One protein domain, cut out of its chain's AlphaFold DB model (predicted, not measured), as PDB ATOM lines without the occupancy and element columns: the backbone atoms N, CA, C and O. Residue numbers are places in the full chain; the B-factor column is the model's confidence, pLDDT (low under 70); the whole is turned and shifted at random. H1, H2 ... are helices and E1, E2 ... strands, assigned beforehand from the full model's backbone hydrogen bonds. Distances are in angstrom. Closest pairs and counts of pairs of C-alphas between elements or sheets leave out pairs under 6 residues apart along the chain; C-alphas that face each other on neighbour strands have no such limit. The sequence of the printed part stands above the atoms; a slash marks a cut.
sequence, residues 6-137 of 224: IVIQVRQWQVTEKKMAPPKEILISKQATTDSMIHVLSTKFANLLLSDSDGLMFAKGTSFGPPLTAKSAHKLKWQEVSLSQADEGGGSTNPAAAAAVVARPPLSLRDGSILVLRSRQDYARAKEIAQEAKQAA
ATOM      1  N   ILE A   6     301.755 184.676 273.611       88.06
ATOM      2  CA  ILE A   6     301.323 186.013 273.186       88.06
ATOM      3  C   ILE A   6     301.654 187.031 274.272       88.06
ATOM      4  O   ILE A   6     301.531 186.751 275.469       88.06
ATOM      5  N   VAL A   7     302.042 188.232 273.853       88.94
ATOM      6  CA  VAL A   7     302.264 189.362 274.749       88.94
ATOM      7  C   VAL A   7     300.998 190.206 274.778       88.94
ATOM      8  O   VAL A   7     300.521 190.710 273.759       88.94
ATOM      9  N   ILE A   8     300.435 190.374 275.970       90.69
ATOM     10  CA  ILE A   8     299.308 191.272 276.205       90.69
ATOM     11  C   ILE A   8     299.750 192.457 277.059       90.69
ATOM     12  O   ILE A   8     300.555 192.328 277.983       90.69
ATOM     13  N   GLN A   9     299.188 193.625 276.770       90.31
ATOM     14  CA  GLN A   9     299.377 194.822 277.577       90.31
ATOM     15  C   GLN A   9     298.180 195.007 278.493       90.31
ATOM     16  O   GLN A   9     297.067 195.269 278.042       90.31
ATOM     17  N   VAL A  10     298.406 194.920 279.793       91.12
ATOM     18  CA  VAL A  10     297.361 195.076 280.793       91.12
ATOM     19  C   VAL A  10     297.443 196.456 281.421       91.12
ATOM     20  O   VAL A  10     298.477 196.861 281.948       91.12
ATOM     21  N   ARG A  11     296.338 197.198 281.376       91.00
ATOM     22  CA  ARG A  11     296.204 198.505 282.022       91.00
ATOM     23  C   ARG A  11     295.147 198.434 283.108       91.00
ATOM     24  O   ARG A  11     293.995 198.095 282.850       91.00
ATOM     25  N   GLN A  12     295.529 198.823 284.313       90.19
ATOM     26  CA  GLN A  12     294.578 199.058 285.387       90.19
ATOM     27  C   GLN A  12     293.883 200.400 285.164       90.19
ATOM     28  O   GLN A  12     294.537 201.420 284.924       90.19
ATOM     29  N   TRP A  13     292.560 200.405 285.267       88.31
ATOM     30  CA  TRP A  13     291.792 201.637 285.251       88.31
ATOM     31  C   TRP A  13     291.431 202.064 286.672       88.31
ATOM     32  O   TRP A  13     290.743 201.342 287.386       88.31
ATOM     33  N   GLN A  14     291.887 203.253 287.066       86.19
ATOM     34  CA  GLN A  14     291.588 203.856 288.360       86.19
ATOM     35  C   GLN A  14     290.441 204.849 288.188       86.19
ATOM     36  O   GLN A  14     290.629 205.977 287.717       86.19
ATOM     37  N   VAL A  15     289.230 204.415 288.542       83.56
ATOM     38  CA  VAL A  15     288.008 205.206 288.344       83.56
ATOM     39  C   VAL A  15     288.049 206.491 289.170       83.56
ATOM     40  O   VAL A  15     287.784 207.565 288.630       83.56
ATOM     41  N   THR A  16     288.456 206.395 290.439       83.44
ATOM     42  CA  THR A  16     288.533 207.531 291.374       83.44
ATOM     43  C   THR A  16     289.464 208.633 290.867       83.44
ATOM     44  O   THR A  16     289.100 209.806 290.871       83.44
ATOM     45  N   GLU A  17     290.635 208.266 290.342       85.44
ATOM     46  CA  GLU A  17     291.601 209.232 289.803       85.44
ATOM     47  C   GLU A  17     291.297 209.665 288.363       85.44
ATOM     48  O   GLU A  17     291.933 210.585 287.845       85.44
ATOM     49  N   LYS A  18     290.349 208.997 287.690       85.94
ATOM     50  CA  LYS A  18     290.080 209.138 286.248       85.94
ATOM     51  C   LYS A  18     291.345 208.945 285.398       85.94
ATOM     52  O   LYS A  18     291.480 209.545 284.328       85.94
ATOM     53  N   LYS A  19     292.261 208.088 285.857       87.31
ATOM     54  CA  LYS A  19     293.553 207.806 285.219       87.31
ATOM     55  C   LYS A  19     293.668 206.339 284.825       87.31
ATOM     56  O   LYS A  19     293.058 205.455 285.422       87.31
ATOM     57  N   MET A  20     294.460 206.097 283.787       87.56
ATOM     58  CA  MET A  20     294.882 204.756 283.390       87.56
ATOM     59  C   MET A  20     296.307 204.550 283.884       87.56
ATOM     60  O   MET A  20     297.173 205.381 283.601       87.56
ATOM     61  N   ALA A  21     296.549 203.441 284.575       89.38
ATOM     62  CA  ALA A  21     297.896 203.034 284.935       89.38
ATOM     63  C   ALA A  21     298.749 202.803 283.667       89.38
ATOM     64  O   ALA A  21     298.201 202.517 282.586       89.38
ATOM     65  N   PRO A  22     300.086 202.916 283.773       89.19
ATOM     66  CA  PRO A  22     300.973 202.504 282.693       89.19
ATOM     67  C   PRO A  22     300.715 201.032 282.317       89.19
ATOM     68  O   PRO A  22     300.342 200.233 283.183       89.19
ATOM     69  N   PRO A  23     300.865 200.669 281.029       90.31
ATOM     70  CA  PRO A  23     300.667 199.297 280.585       90.31
ATOM     71  C   PRO A  23     301.708 198.382 281.231       90.31
ATOM     72  O   PRO A  23     302.889 198.717 281.280       90.31
ATOM     73  N   LYS A  24     301.261 197.225 281.716       92.50
ATOM     74  CA  LYS A  24     302.116 196.137 282.189       92.50
ATOM     75  C   LYS A  24     302.027 194.979 281.212       92.50
ATOM     76  O   LYS A  24     300.929 194.545 280.873       92.50
ATOM     77  N   GLU A  25     303.169 194.485 280.769       93.12
ATOM     78  CA  GLU A  25     303.222 193.370 279.832       93.12
ATOM     79  C   GLU A  25     303.114 192.037 280.563       93.12
ATOM     80  O   GLU A  25     303.706 191.825 281.628       93.12
ATOM     81  N   ILE A  26     302.317 191.136 279.997       91.75
ATOM     82  CA  ILE A  26     302.134 189.784 280.511       91.75
ATOM     83  C   ILE A  26     302.207 188.834 279.333       91.75
ATOM     84  O   ILE A  26     301.592 189.065 278.295       91.75
ATOM     85  N   LEU A  27     302.971 187.767 279.523       90.44
ATOM     86  CA  LEU A  27     303.012 186.652 278.600       90.44
ATOM     87  C   LEU A  27     301.941 185.648 278.995       90.44
ATOM     88  O   LEU A  27     301.866 185.243 280.156       90.44
ATOM     89  N   ILE A  28     301.120 185.270 278.024       88.25
ATOM     90  CA  ILE A  28     300.096 184.242 278.174       88.25
ATOM     91  C   ILE A  28     300.271 183.251 277.029       88.25
ATOM     92  O   ILE A  28     300.486 183.656 275.890       88.25
ATOM     93  N   SER A  29     300.171 181.956 277.314       87.12
ATOM     94  CA  SER A  29     300.181 180.940 276.262       87.12
ATOM     95  C   SER A  29     298.929 181.058 275.382       87.12
ATOM     96  O   SER A  29     297.829 181.276 275.883       87.12
ATOM     97  N   LYS A  30     299.047 180.841 274.072       84.56
ATOM     98  CA  LYS A  30     297.916 180.738 273.130       84.56
ATOM     99  C   LYS A  30     296.930 179.635 273.518       84.56
ATOM    100  O   LYS A  30     295.765 179.721 273.152       84.56
ATOM    101  N   GLN A  31     297.406 178.619 274.240       84.38
ATOM    102  CA  GLN A  31     296.602 177.502 274.743       84.38
ATOM    103  C   GLN A  31     296.027 177.768 276.144       84.38
ATOM    104  O   GLN A  31     295.354 176.907 276.705       84.38
ATOM    105  N   ALA A  32     296.307 178.935 276.735       81.88
ATOM    106  CA  ALA A  32     295.808 179.288 278.055       81.88
ATOM    107  C   ALA A  32     294.276 179.347 278.046       81.88
ATOM    108  O   ALA A  32     293.657 180.032 277.229       81.88
ATOM    109  N   THR A  33     293.664 178.646 278.996       82.94
ATOM    110  CA  THR A  33     292.229 178.747 279.255       82.94
ATOM    111  C   THR A  33     291.902 180.100 279.876       82.94
ATOM    112  O   THR A  33     292.759 180.743 280.496       82.94
ATOM    113  N   THR A  34     290.642 180.523 279.768       79.50
ATOM    114  CA  THR A  34     290.153 181.740 280.425       79.50
ATOM    115  C   THR A  34     290.457 181.720 281.926       79.50
ATOM    116  O   THR A  34     290.936 182.723 282.445       79.50
ATOM    117  N   ASP A  35     290.294 180.575 282.596       78.31
ATOM    118  CA  ASP A  35     290.590 180.417 284.027       78.31
ATOM    119  C   ASP A  35     292.071 180.614 284.346       78.31
ATOM    120  O   ASP A  35     292.415 181.356 285.264       78.31
ATOM    121  N   SER A  36     292.966 180.028 283.543       82.81
ATOM    122  CA  SER A  36     294.408 180.215 283.734       82.81
ATOM    123  C   SER A  36     294.819 181.680 283.546       82.81
ATOM    124  O   SER A  36     295.619 182.207 284.318       82.81
ATOM    125  N   MET A  37     294.215 182.379 282.577       83.44
ATOM    126  CA  MET A  37     294.419 183.814 282.392       83.44
ATOM    127  C   MET A  37     293.891 184.602 283.593       83.44
ATOM    128  O   MET A  37     294.596 185.474 284.091       83.44
ATOM    129  N   ILE A  38     292.679 184.308 284.066       82.81
ATOM    130  CA  ILE A  38     292.090 184.972 285.233       82.81
ATOM    131  C   ILE A  38     292.987 184.788 286.453       82.81
ATOM    132  O   ILE A  38     293.272 185.776 287.120       82.81
ATOM    133  N   HIS A  39     293.483 183.575 286.694       82.94
ATOM    134  CA  HIS A  39     294.405 183.281 287.786       82.94
ATOM    135  C   HIS A  39     295.703 184.094 287.665       82.94
ATOM    136  O   HIS A  39     296.131 184.749 288.611       82.94
ATOM    137  N   VAL A  40     296.322 184.140 286.480       87.50
ATOM    138  CA  VAL A  40     297.526 184.962 286.257       87.50
ATOM    139  C   VAL A  40     297.244 186.446 286.511       87.50
ATOM    140  O   VAL A  40     298.073 187.144 287.103       87.50
ATOM    141  N   LEU A  41     296.085 186.946 286.074       85.69
ATOM    142  CA  LEU A  41     295.688 188.335 286.279       85.69
ATOM    143  C   LEU A  41     295.374 188.622 287.755       85.69
ATOM    144  O   LEU A  41     295.834 189.641 288.265       85.69
ATOM    145  N   SER A  42     294.664 187.747 288.465       82.44
ATOM    146  CA  SER A  42     294.370 187.934 289.889       82.44
ATOM    147  C   SER A  42     295.652 187.907 290.721       82.44
ATOM    148  O   SER A  42     295.857 188.803 291.532       82.44
ATOM    149  N   THR A  43     296.579 186.982 290.449       85.44
ATOM    150  CA  THR A  43     297.868 186.925 291.152       85.44
ATOM    151  C   THR A  43     298.725 188.166 290.879       85.44
ATOM    152  O   THR A  43     299.249 188.779 291.809       85.44
ATOM    153  N   LYS A  44     298.875 188.588 289.613       87.50
ATOM    154  CA  LYS A  44     299.731 189.745 289.271       87.50
ATOM    155  C   LYS A  44     299.132 191.093 289.660       87.50
ATOM    156  O   LYS A  44     299.872 192.067 289.829       87.50
ATOM    157  N   PHE A  45     297.811 191.163 289.766       85.81
ATOM    158  CA  PHE A  45     297.080 192.363 290.141       85.81
ATOM    159  C   PHE A  45     296.286 192.151 291.430       85.81
ATOM    160  O   PHE A  45     295.202 192.703 291.571       85.81
ATOM    161  N   ALA A  46     296.833 191.416 292.400       79.88
ATOM    162  CA  ALA A  46     296.175 191.217 293.691       79.88
ATOM    163  C   ALA A  46     295.831 192.556 294.368       79.88
ATOM    164  O   ALA A  46     294.736 192.734 294.875       79.88
ATOM    165  N   ASN A  47     296.697 193.568 294.226       79.38
ATOM    166  CA  ASN A  47     296.472 194.928 294.745       79.38
ATOM    167  C   ASN A  47     295.235 195.643 294.160       79.38
ATOM    168  O   ASN A  47     294.863 196.717 294.629       79.38
ATOM    169  N   LEU A  48     294.663 195.119 293.075       70.50
ATOM    170  CA  LEU A  48     293.461 195.635 292.418       70.50
ATOM    171  C   LEU A  48     292.183 195.087 293.058       70.50
ATOM    172  O   LEU A  48     291.132 195.718 292.961       70.50
ATOM    173  N   LEU A  49     292.281 193.910 293.672       69.94
ATOM    174  CA  LEU A  49     291.203 193.235 294.369       69.94
ATOM    175  C   LEU A  49     291.329 193.622 295.839       69.94
ATOM    176  O   LEU A  49     292.240 193.193 296.538       69.94
ATOM    177  N   LEU A  50     290.439 194.498 296.304       65.31
ATOM    178  CA  LEU A  50     290.444 194.933 297.703       65.31
ATOM    179  C   LEU A  50     289.953 193.822 298.645       65.31
ATOM    180  O   LEU A  50     290.121 193.919 299.859       65.31
ATOM    181  N   SER A  51     289.306 192.787 298.107       61.53
ATOM    182  CA  SER A  51     288.783 191.640 298.849       61.53
ATOM    183  C   SER A  51     288.685 190.416 297.936       61.53
ATOM    184  O   SER A  51     288.450 190.564 296.739       61.53
ATOM    185  N   ASP A  52     288.787 189.212 298.502       63.12
ATOM    186  CA  ASP A  52     288.630 187.944 297.762       63.12
ATOM    187  C   ASP A  52     287.215 187.757 297.190       63.12
ATOM    188  O   ASP A  52     286.995 187.022 296.229       63.12
ATOM    189  N   SER A  53     286.239 188.468 297.757       64.88
ATOM    190  CA  SER A  53     284.865 188.543 297.255       64.88
ATOM    191  C   SER A  53     284.683 189.552 296.118       64.88
ATOM    192  O   SER A  53     283.601 189.630 295.528       64.88
ATOM    193  N   ASP A  54     285.709 190.347 295.810       73.12
ATOM    194  CA  ASP A  54     285.612 191.406 294.820       73.12
ATOM    195  C   ASP A  54     285.761 190.807 293.416       73.12
ATOM    196  O   ASP A  54     286.772 190.208 293.058       73.12
ATOM    197  N   GLY A  55     284.710 190.927 292.605       79.50
ATOM    198  CA  GLY A  55     284.728 190.412 291.236       79.50
ATOM    199  C   GLY A  55     285.738 191.169 290.373       79.50
ATOM    200  O   GLY A  55     285.883 192.391 290.493       79.50
ATOM    201  N   LEU A  56     286.397 190.470 289.448       83.56
ATOM    202  CA  LEU A  56     287.270 191.107 288.467       83.56
ATOM    203  C   LEU A  56     286.463 191.436 287.209       83.56
ATOM    204  O   LEU A  56     285.805 190.580 286.619       83.56
ATOM    205  N   MET A  57     286.540 192.685 286.764       86.62
ATOM    206  CA  MET A  57     285.969 193.112 285.492       86.62
ATOM    207  C   MET A  57     287.104 193.372 284.513       86.62
ATOM    208  O   MET A  57     288.022 194.144 284.809       86.62
ATOM    209  N   PHE A  58     287.002 192.827 283.306       88.75
ATOM    210  CA  PHE A  58     287.942 193.164 282.245       88.75
ATOM    211  C   PHE A  58     287.246 193.552 280.949       88.75
ATOM    212  O   PHE A  58     286.094 193.207 280.687       88.75
ATOM    213  N   ALA A  59     287.958 194.295 280.114       89.56
ATOM    214  CA  ALA A  59     287.521 194.616 278.769       89.56
ATOM    215  C   ALA A  59     288.702 194.616 277.803       89.56
ATOM    216  O   ALA A  59     289.808 195.039 278.144       89.56
ATOM    217  N   LYS A  60     288.451 194.187 276.566       90.69
ATOM    218  CA  LYS A  60     289.427 194.291 275.483       90.69
ATOM    219  C   LYS A  60     289.411 195.710 274.915       90.69
ATOM    220  O   LYS A  60     288.393 196.169 274.398       90.69
ATOM    221  N   GLY A  61     290.544 196.393 275.020       85.50
ATOM    222  CA  GLY A  61     290.816 197.650 274.335       85.50
ATOM    223  C   GLY A  61     291.242 197.425 272.883       85.50
ATOM    224  O   GLY A  61     291.613 196.324 272.474       85.50
ATOM    225  N   THR A  62     291.197 198.487 272.087       81.06
ATOM    226  CA  THR A  62     291.755 198.483 270.733       81.06
ATOM    227  C   THR A  62     293.279 198.492 270.815       81.06
ATOM    228  O   THR A  62     293.846 199.411 271.399       81.06
ATOM    229  N   SER A  63     293.941 197.491 270.236       76.25
ATOM    230  CA  SER A  63     295.408 197.449 270.120       76.25
ATOM    231  C   SER A  63     295.942 198.421 269.067       76.25
ATOM    232  O   SER A  63     297.060 198.905 269.175       76.25
ATOM    233  N   PHE A  64     295.121 198.732 268.061       74.69
ATOM    234  CA  PHE A  64     295.442 199.662 266.986       74.69
ATOM    235  C   PHE A  64     294.618 200.936 267.151       74.69
ATOM    236  O   PHE A  64     293.390 200.874 267.240       74.69
ATOM    237  N   GLY A  65     295.288 202.086 267.184       74.06
ATOM    238  CA  GLY A  65     294.640 203.394 267.219       74.06
ATOM    239  C   GLY A  65     295.136 204.303 268.345       74.06
ATOM    240  O   GLY A  65     296.189 204.054 268.935       74.06
ATOM    241  N   PRO A  66     294.397 205.393 268.621       77.00
ATOM    242  CA  PRO A  66     294.754 206.349 269.659       77.00
ATOM    243  C   PRO A  66     294.924 205.672 271.027       77.00
ATOM    244  O   PRO A  66     294.186 204.730 271.330       77.00
ATOM    245  N   PRO A  67     295.838 206.169 271.883       81.56
ATOM    246  CA  PRO A  67     296.035 205.624 273.216       81.56
ATOM    247  C   PRO A  67     294.718 205.539 273.982       81.56
ATOM    248  O   PRO A  67     293.934 206.492 274.010       81.56
ATOM    249  N   LEU A  68     294.482 204.398 274.628       83.44
ATOM    250  CA  LEU A  68     293.275 204.199 275.409       83.44
ATOM    251  C   LEU A  68     293.218 205.224 276.556       83.44
ATOM    252  O   LEU A  68     294.019 205.193 277.489       83.44
ATOM    253  N   THR A  69     292.240 206.123 276.485       85.75
ATOM    254  CA  THR A  69     291.975 207.140 277.510       85.75
ATOM    255  C   THR A  69     290.926 206.655 278.512       85.75
ATOM    256  O   THR A  69     290.098 205.796 278.192       85.75
ATOM    257  N   ALA A  70     290.873 207.272 279.697       83.75
ATOM    258  CA  ALA A  70     289.820 207.001 280.682       83.75
ATOM    259  C   ALA A  70     288.407 207.220 280.098       83.75
ATOM    260  O   ALA A  70     287.499 206.429 280.342       83.75
ATOM    261  N   LYS A  71     288.224 208.233 279.234       84.12
ATOM    262  CA  LYS A  71     286.939 208.504 278.560       84.12
ATOM    263  C   LYS A  71     286.512 207.369 277.627       84.12
ATOM    264  O   LYS A  71     285.325 207.051 277.558       84.12
ATOM    265  N   SER A  72     287.454 206.770 276.897       86.81
ATOM    266  CA  SER A  72     287.174 205.610 276.040       86.81
ATOM    267  C   SER A  72     286.971 204.323 276.841       86.81
ATOM    268  O   SER A  72     286.167 203.497 276.422       86.81
ATOM    269  N   ALA A  73     287.619 204.172 278.004       86.88
ATOM    270  CA  ALA A  73     287.483 202.988 278.856       86.88
ATOM    271  C   ALA A  73     286.032 202.759 279.330       86.88
ATOM    272  O   ALA A  73     285.543 201.629 279.328       86.88
ATOM    273  N   HIS A  74     285.288 203.834 279.620       85.31
ATOM    274  CA  HIS A  74     283.857 203.753 279.950       85.31
ATOM    275  C   HIS A  74     282.989 203.139 278.838       85.31
ATOM    276  O   HIS A  74     281.913 202.624 279.128       85.31
ATOM    277  N   LYS A  75     283.423 203.216 277.573       87.06
ATOM    278  CA  LYS A  75     282.659 202.744 276.406       87.06
ATOM    279  C   LYS A  75     282.977 201.299 276.021       87.06
ATOM    280  O   LYS A  75     282.393 200.785 275.070       87.06
ATOM    281  N   LEU A  76     283.932 200.669 276.703       88.88
ATOM    282  CA  LEU A  76     284.331 199.302 276.398       88.88
ATOM    283  C   LEU A  76     283.234 198.306 276.795       88.88
ATOM    284  O   LEU A  76     282.425 198.560 277.686       88.88
ATOM    285  N   LYS A  77     283.228 197.148 276.130       88.94
ATOM    286  CA  LYS A  77     282.364 196.023 276.499       88.94
ATOM    287  C   LYS A  77     283.011 195.268 277.655       88.94
ATOM    288  O   LYS A  77     283.932 194.482 277.445       88.94
ATOM    289  N   TRP A  78     282.546 195.563 278.862       88.12
ATOM    290  CA  TRP A  78     283.050 194.962 280.091       88.12
ATOM    291  C   TRP A  78     282.454 193.583 280.316       88.12
ATOM    292  O   TRP A  78     281.242 193.402 280.218       88.12
ATOM    293  N   GLN A  79     283.323 192.631 280.627       85.81
ATOM    294  CA  GLN A  79     282.960 191.287 281.032       85.81
ATOM    295  C   GLN A  79     283.233 191.146 282.524       85.81
ATOM    296  O   GLN A  79     284.295 191.534 283.011       85.81
ATOM    297  N   GLU A  80     282.229 190.645 283.233       85.25
ATOM    298  CA  GLU A  80     282.315 190.317 284.649       85.25
ATOM    299  C   GLU A  80     282.797 188.885 284.809       85.25
ATOM    300  O   GLU A  80     282.264 187.978 284.160       85.25
ATOM    301  N   VAL A  81     283.795 188.709 285.670       78.31
ATOM    302  CA  VAL A  81     284.297 187.411 286.092       78.31
ATOM    303  C   VAL A  81     284.208 187.324 287.605       78.31
ATOM    304  O   VAL A  81     284.854 188.074 288.342       78.31
ATOM    305  N   SER A  82     283.392 186.381 288.058       73.69
ATOM    306  CA  SER A  82     283.337 185.987 289.457       73.69
ATOM    307  C   SER A  82     284.582 185.168 289.770       73.69
ATOM    308  O   SER A  82     284.769 184.095 289.207       73.69
ATOM    309  N   LEU A  83     285.421 185.660 290.680       66.12
ATOM    310  CA  LEU A  83     286.595 184.941 291.188       66.12
ATOM    311  C   LEU A  83     286.215 183.878 292.226       66.12
ATOM    312  O   LEU A  83     287.042 183.540 293.063       66.12
ATOM    313  N   SER A  84     284.965 183.399 292.222       58.47
ATOM    314  CA  SER A  84     284.420 182.508 293.245       58.47
ATOM    315  C   SER A  84     285.260 181.240 293.340       58.47
ATOM    316  O   SER A  84     285.082 180.317 292.550       58.47
ATOM    317  N   GLN A  85     286.190 181.295 294.291       51.06
ATOM    318  CA  GLN A  85     286.993 180.250 294.890       51.06
ATOM    319  C   GLN A  85     287.282 179.057 293.978       51.06
ATOM    320  O   GLN A  85     286.607 178.030 294.008       51.06
ATOM    321  N   ALA A  86     288.401 179.162 293.265       47.38
ATOM    322  CA  ALA A  86     289.280 178.013 293.091       47.38
ATOM    323  C   ALA A  86     289.913 177.682 294.458       47.38
ATOM    324  O   ALA A  86     291.112 177.854 294.642       47.38
ATOM    325  N   ASP A  87     289.089 177.329 295.448       45.38
ATOM    326  CA  ASP A  87     289.587 176.823 296.719       45.38
ATOM    327  C   ASP A  87     289.886 175.340 296.524       45.38
ATOM    328  O   ASP A  87     289.039 174.547 296.087       45.38
ATOM    329  N   GLU A  88     291.143 175.000 296.768       51.12
ATOM    330  CA  GLU A  88     291.638 173.641 296.815       51.12
ATOM    331  C   GLU A  88     290.920 172.885 297.939       51.12
ATOM    332  O   GLU A  88     291.350 172.871 299.084       51.12
ATOM    333  N   GLY A  89     289.825 172.212 297.594       48.81
ATOM    334  CA  GLY A  89     289.243 171.161 298.419       48.81
ATOM    335  C   GLY A  89     288.202 171.627 299.432       48.81
ATOM    336  O   GLY A  89     288.513 171.938 300.573       48.81
ATOM    337  N   GLY A  90     286.926 171.490 299.065       48.00
ATOM    338  CA  GLY A  90     285.864 171.366 300.063       48.00
ATOM    339  C   GLY A  90     284.571 172.088 299.728       48.00
ATOM    340  O   GLY A  90     284.301 173.150 300.259       48.00
ATOM    341  N   GLY A  91     283.720 171.427 298.943       47.66
ATOM    342  CA  GLY A  91     282.272 171.497 299.133       47.66
ATOM    343  C   GLY A  91     281.560 172.787 298.716       47.66
ATOM    344  O   GLY A  91     281.431 173.726 299.487       47.66
ATOM    345  N   SER A  92     280.891 172.689 297.565       45.41
ATOM    346  CA  SER A  92     279.748 173.507 297.136       45.41
ATOM    347  C   SER A  92     280.069 174.691 296.222       45.41
ATOM    348  O   SER A  92     280.036 175.856 296.603       45.41
ATOM    349  N   THR A  93     280.237 174.382 294.938       43.41
ATOM    350  CA  THR A  93     279.855 175.296 293.860       43.41
ATOM    351  C   THR A  93     278.881 174.572 292.942       43.41
ATOM    352  O   THR A  93     279.099 173.445 292.504       43.41
ATOM    353  N   ASN A  94     277.741 175.211 292.701       48.47
ATOM    354  CA  ASN A  94     276.727 174.739 291.775       48.47
ATOM    355  C   ASN A  94     277.379 174.548 290.384       48.47
ATOM    356  O   ASN A  94     277.812 175.541 289.788       48.47
ATOM    357  N   PRO A  95     277.484 173.314 289.852       51.72
ATOM    358  CA  PRO A  95     278.277 173.017 288.653       51.72
ATOM    359  C   PRO A  95     277.769 173.757 287.406       51.72
ATOM    360  O   PRO A  95     278.533 174.020 286.479       51.72
ATOM    361  N   ALA A  96     276.499 174.171 287.407       52.47
ATOM    362  CA  ALA A  96     275.906 174.969 286.339       52.47
ATOM    363  C   ALA A  96     276.489 176.394 286.251       52.47
ATOM    364  O   ALA A  96     276.610 176.938 285.153       52.47
ATOM    365  N   ALA A  97     276.882 177.001 287.378       49.22
ATOM    366  CA  ALA A  97     277.450 178.350 287.397       49.22
ATOM    367  C   ALA A  97     278.907 178.362 286.908       49.22
ATOM    368  O   ALA A  97     279.283 179.242 286.135       49.22
ATOM    369  N   ALA A  98     279.694 177.348 287.284       45.62
ATOM    370  CA  ALA A  98     281.052 177.158 286.776       45.62
ATOM    371  C   ALA A  98     281.045 176.869 285.262       45.62
ATOM    372  O   ALA A  98     281.768 177.510 284.501       45.62
ATOM    373  N   ALA A  99     280.148 175.995 284.791       42.69
ATOM    374  CA  ALA A  99     280.007 175.685 283.367       42.69
ATOM    375  C   ALA A  99     279.547 176.889 282.515       42.69
ATOM    376  O   ALA A  99     279.954 177.028 281.360       42.69
ATOM    377  N   ALA A 100     278.739 177.798 283.073       46.53
ATOM    378  CA  ALA A 100     278.287 179.000 282.367       46.53
ATOM    379  C   ALA A 100     279.407 180.039 282.143       46.53
ATOM    380  O   ALA A 100     279.339 180.814 281.184       46.53
ATOM    381  N   VAL A 101     280.449 180.049 282.984       46.88
ATOM    382  CA  VAL A 101     281.665 180.852 282.759       46.88
ATOM    383  C   VAL A 101     282.519 180.227 281.648       46.88
ATOM    384  O   VAL A 101     283.002 180.948 280.775       46.88
ATOM    385  N   VAL A 102     282.605 178.890 281.613       44.53
ATOM    386  CA  VAL A 102     283.339 178.101 280.599       44.53
ATOM    387  C   VAL A 102     282.740 178.239 279.192       44.53
ATOM    388  O   VAL A 102     283.464 178.187 278.200       44.53
ATOM    389  N   ALA A 103     281.431 178.476 279.074       40.09
ATOM    390  CA  ALA A 103     280.753 178.591 277.780       40.09
ATOM    391  C   ALA A 103     280.975 179.933 277.053       40.09
ATOM    392  O   ALA A 103     280.551 180.087 275.903       40.09
ATOM    393  N   ARG A 104     281.607 180.933 277.689       55.25
ATOM    394  CA  ARG A 104     281.904 182.196 277.001       55.25
ATOM    395  C   ARG A 104     283.149 182.018 276.135       55.25
ATOM    396  O   ARG A 104     284.195 181.651 276.668       55.25
ATOM    397  N   PRO A 105     283.070 182.297 274.818       50.72
ATOM    398  CA  PRO A 105     284.220 182.139 273.943       50.72
ATOM    399  C   PRO A 105     285.392 182.966 274.485       50.72
ATOM    400  O   PRO A 105     285.174 184.111 274.908       50.72
ATOM    401  N   PRO A 106     286.619 182.409 274.487       58.12
ATOM    402  CA  PRO A 106     287.793 183.120 274.964       58.12
ATOM    403  C   PRO A 106     287.878 184.450 274.220       58.12
ATOM    404  O   PRO A 106     287.613 184.516 273.012       58.12
ATOM    405  N   LEU A 107     288.207 185.537 274.929       67.38
ATOM    406  CA  LEU A 107     288.469 186.800 274.246       67.38
ATOM    407  C   LEU A 107     289.484 186.506 273.151       67.38
ATOM    408  O   LEU A 107     290.504 185.880 273.419       67.38
ATOM    409  N   SER A 108     289.200 186.934 271.920       77.06
ATOM    410  CA  SER A 108     290.113 186.737 270.794       77.06
ATOM    411  C   SER A 108     291.347 187.624 270.973       77.06
ATOM    412  O   SER A 108     291.492 188.676 270.344       77.06
ATOM    413  N   LEU A 109     292.205 187.270 271.923       81.31
ATOM    414  CA  LEU A 109     293.428 187.980 272.235       81.31
ATOM    415  C   LEU A 109     294.434 187.660 271.138       81.31
ATOM    416  O   LEU A 109     294.693 186.510 270.802       81.31
ATOM    417  N   ARG A 110     294.946 188.721 270.532       85.88
ATOM    418  CA  ARG A 110     296.076 188.681 269.608       85.88
ATOM    419  C   ARG A 110     297.298 189.253 270.306       85.88
ATOM    420  O   ARG A 110     297.152 189.975 271.294       85.88
ATOM    421  N   ASP A 111     298.469 188.988 269.752       85.31
ATOM    422  CA  ASP A 111     299.690 189.638 270.209       85.31
ATOM    423  C   ASP A 111     299.552 191.173 270.156       85.31
ATOM    424  O   ASP A 111     298.933 191.726 269.239       85.31
ATOM    425  N   GLY A 112     300.020 191.848 271.205       84.88
ATOM    426  CA  GLY A 112     299.837 193.288 271.403       84.88
ATOM    427  C   GLY A 112     298.421 193.718 271.814       84.88
ATOM    428  O   GLY A 112     298.102 194.910 271.778       84.88
ATOM    429  N   SER A 113     297.532 192.791 272.197       87.94
ATOM    430  CA  SER A 113     296.196 193.160 272.693       87.94
ATOM    431  C   SER A 113     296.276 193.957 273.989       87.94
ATOM    432  O   SER A 113     297.026 193.609 274.899       87.94
ATOM    433  N   ILE A 114     295.437 194.990 274.098       88.75
ATOM    434  CA  ILE A 114     295.302 195.769 275.327       88.75
ATOM    435  C   ILE A 114     294.128 195.214 276.131       88.75
ATOM    436  O   ILE A 114     292.987 195.232 275.669       88.75
ATOM    437  N   LEU A 115     294.400 194.758 277.346       90.12
ATOM    438  CA  LEU A 115     293.394 194.373 278.326       90.12
ATOM    439  C   LEU A 115     293.285 195.453 279.394       90.12
ATOM    440  O   LEU A 115     294.283 195.957 279.905       90.12
ATOM    441  N   VAL A 116     292.055 195.821 279.724       90.38
ATOM    442  CA  VAL A 116     291.767 196.792 280.775       90.38
ATOM    443  C   VAL A 116     291.139 196.068 281.940       90.38
ATOM    444  O   VAL A 116     290.146 195.375 281.740       90.38
ATOM    445  N   LEU A 117     291.694 196.257 283.134       90.56
ATOM    446  CA  LEU A 117     291.197 195.666 284.374       90.56
ATOM    447  C   LEU A 117     290.630 196.732 285.304       90.56
ATOM    448  O   LEU A 117     291.153 197.850 285.368       90.56
ATOM    449  N   ARG A 118     289.601 196.353 286.060       89.50
ATOM    450  CA  ARG A 118     289.110 197.078 287.239       89.50
ATOM    451  C   ARG A 118     288.357 196.133 288.175       89.50
ATOM    452  O   ARG A 118     287.927 195.062 287.743       89.50
ATOM    453  N   SER A 119     288.140 196.557 289.414       88.00
ATOM    454  CA  SER A 119     287.259 195.840 290.336       88.00
ATOM    455  C   SER A 119     285.784 195.997 289.943       88.00
ATOM    456  O   SER A 119     285.381 196.942 289.245       88.00
ATOM    457  N   ARG A 120     284.952 195.058 290.396       86.62
ATOM    458  CA  ARG A 120     283.494 195.114 290.249       86.62
ATOM    459  C   ARG A 120     282.906 196.333 290.959       86.62
ATOM    460  O   ARG A 120     282.030 196.992 290.397       86.62
ATOM    461  N   GLN A 121     283.419 196.678 292.138       85.88
ATOM    462  CA  GLN A 121     283.011 197.887 292.860       85.88
ATOM    463  C   GLN A 121     283.306 199.164 292.061       85.88
ATOM    464  O   GLN A 121     282.430 200.018 291.902       85.88
ATOM    465  N   ASP A 122     284.503 199.265 291.476       86.12
ATOM    466  CA  ASP A 122     284.865 200.398 290.621       86.12
ATOM    467  C   ASP A 122     283.983 200.469 289.374       86.12
ATOM    468  O   ASP A 122     283.659 201.559 288.894       86.12
ATOM    469  N   TYR A 123     283.550 199.323 288.840       85.50
ATOM    470  CA  TYR A 123     282.571 199.319 287.764       85.50
ATOM    471  C   TYR A 123     281.230 199.912 288.188       85.50
ATOM    472  O   TYR A 123     280.728 200.796 287.488       85.50
ATOM    473  N   ALA A 124     280.670 199.449 289.306       87.00
ATOM    474  CA  ALA A 124     279.403 199.958 289.818       87.00
ATOM    475  C   ALA A 124     279.471 201.481 290.011       87.00
ATOM    476  O   ALA A 124     278.677 202.213 289.416       87.00
ATOM    477  N   ARG A 125     280.529 201.966 290.672       86.69
ATOM    478  CA  ARG A 125     280.774 203.399 290.879       86.69
ATOM    479  C   ARG A 125     280.922 204.170 289.565       86.69
ATOM    480  O   ARG A 125     280.339 205.234 289.382       86.69
ATOM    481  N   ALA A 126     281.676 203.637 288.600       85.69
ATOM    482  CA  ALA A 126     281.824 204.268 287.286       85.69
ATOM    483  C   ALA A 126     280.493 204.360 286.522       85.69
ATOM    484  O   ALA A 126     280.313 205.278 285.716       85.69
ATOM    485  N   LYS A 127     279.590 203.395 286.730       85.88
ATOM    486  CA  LYS A 127     278.261 203.366 286.116       85.88
ATOM    487  C   LYS A 127     277.341 204.410 286.750       85.88
ATOM    488  O   LYS A 127     276.678 205.122 286.000       85.88
ATOM    489  N   GLU A 128     277.368 204.546 288.073       88.19
ATOM    490  CA  GLU A 128     276.640 205.586 288.815       88.19
ATOM    491  C   GLU A 128     277.075 206.984 288.372       88.19
ATOM    492  O   GLU A 128     276.250 207.750 287.884       88.19
ATOM    493  N   ILE A 129     278.384 207.264 288.366       85.12
ATOM    494  CA  ILE A 129     278.931 208.551 287.899       85.12
ATOM    495  C   ILE A 129     278.493 208.852 286.456       85.12
ATOM    496  O   ILE A 129     278.157 209.984 286.105       85.12
ATOM    497  N   ALA A 130     278.500 207.841 285.580       83.69
ATOM    498  CA  ALA A 130     278.069 208.011 284.195       83.69
ATOM    499  C   ALA A 130     276.555 208.254 284.071       83.69
ATOM    500  O   ALA A 130     276.123 208.934 283.138       83.69
ATOM    501  N   GLN A 131     275.752 207.692 284.973       85.81
ATOM    502  CA  GLN A 131     274.307 207.888 285.023       85.81
ATOM    503  C   GLN A 131     273.954 209.272 285.577       85.81
ATOM    504  O   GLN A 131     273.170 209.980 284.947       85.81
ATOM    505  N   GLU A 132     274.594 209.699 286.664       85.69
ATOM    506  CA  GLU A 132     274.465 211.048 287.223       85.69
ATOM    507  C   GLU A 132     274.838 212.112 286.188       85.69
ATOM    508  O   GLU A 132     274.087 213.058 285.960       85.69
ATOM    509  N   ALA A 133     275.946 211.920 285.464       83.62
ATOM    510  CA  ALA A 133     276.356 212.838 284.404       83.62
ATOM    511  C   ALA A 133     275.329 212.929 283.261       83.62
ATOM    512  O   ALA A 133     275.164 213.994 282.665       83.62
ATOM    513  N   LYS A 134     274.627 211.831 282.942       82.50
ATOM    514  CA  LYS A 134     273.550 211.832 281.938       82.50
ATOM    515  C   LYS A 134     272.304 212.558 282.439       82.50
ATOM    516  O   LYS A 134     271.687 213.271 281.657       82.50
ATOM    517  N   GLN A 135     271.948 212.385 283.710       84.50
ATOM    518  CA  GLN A 135     270.800 213.059 284.318       84.50
ATOM    519  C   GLN A 135     271.056 214.566 284.465       84.50
ATOM    520  O   GLN A 135     270.210 215.372 284.084       84.50
ATOM    521  N   ALA A 136     272.257 214.955 284.905       78.19
ATOM    522  CA  ALA A 136     272.672 216.352 285.023       78.19
ATOM    523  C   ALA A 136     272.798 217.064 283.665       78.19
ATOM    524  O   ALA A 136     272.598 218.273 283.578       78.19
ATOM    525  N   ALA A 137     273.105 216.332 282.586       76.19
ATOM    526  CA  ALA A 137     273.162 216.901 281.240       76.19
ATOM    527  C   ALA A 137     271.784 217.308 280.683       76.19
ATOM    528  O   ALA A 137     271.747 217.973 279.643       76.19
TER     529      ALA A 137
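Overview. This is residues 6 to 137 of the 224 residues of the protein "Hypothetical protein" of Heterosigma akashiwo (UniProt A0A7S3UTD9). A strongly twisted five-stranded sheet has H1 beside its strands, while the long H4 follows E5 directly and stands up from the sheet. Residues 131 to 137 stick out at H4's end, and residues 87 to 92 stick out in a loop before H3. The printed part has 132 residues, with elements E1 E2 H1 E3 H2 E4 H3 E5 H4; the mixed sheet runs E2 E1 E5 E3 E4. The class is mixed, helices and strands; the whole is compact, radius of gyration of the C-alphas 15.5 A, spanning 49 by 33 by 26 A.

Arrangement. E1, residues 6 to 14, and E5, residues 113 to 119, are parallel neighbours, N 11 and O 115 within hydrogen-bond range at 2.8 A. Edge strand E2, residues 24 to 29, forms a hairpin with E1, N 8 to O 26 2.9 A. E3, residues 56 to 61, is antiparallel to E5, N 59 to O 116 2.9 A, and to edge strand E4, residues 79 to 81, N 79 to O 58 2.8 A. H1, residues 34 to 44, and H4, residues 120 to 136, on opposite faces, make three layers. H1 has a height over the sheet of 4.9 A, over none of the strands; C-alphas Ile 28 of E2 and Met 37 are closest, 7.1 A. H4 stands up at 58 degrees, over E1 and E5; its closest C-alphas with E3 are Arg 120 and Met 57, 5.7 A. H2, residues 70 to 73, only grazes the sheet. H3, residues 95 to 102, is not on it. E2, H1, E3 and E4, H3, E5 are split strand-helix-strand units, each with a helix between two strands of the sheet that are not neighbours: E1 and E5 lie between E2 and E3, and E3 lies between E4 and E5; both crossovers are right-handed. H1, H3 and H4 have every O i to N i+4 pair within hydrogen-bond range; H2 is too short for one.

Along the chain. E1 runs 25.4 A from C-alpha 6 at (301.323, 186.013, 273.186), E5 20.0 A, and H4 24.4 A to C-alpha 136 at (272.672, 216.352, 285.023).

Size, cuts and confidence. The farthest C-alphas, of Gly 89 and Ala 137, are 51.4 A apart. The printed part has no cut; links H1 to E3 and E4 to H3 are long. Residues 49 to 53 and 83 to 107 have pLDDT under 70.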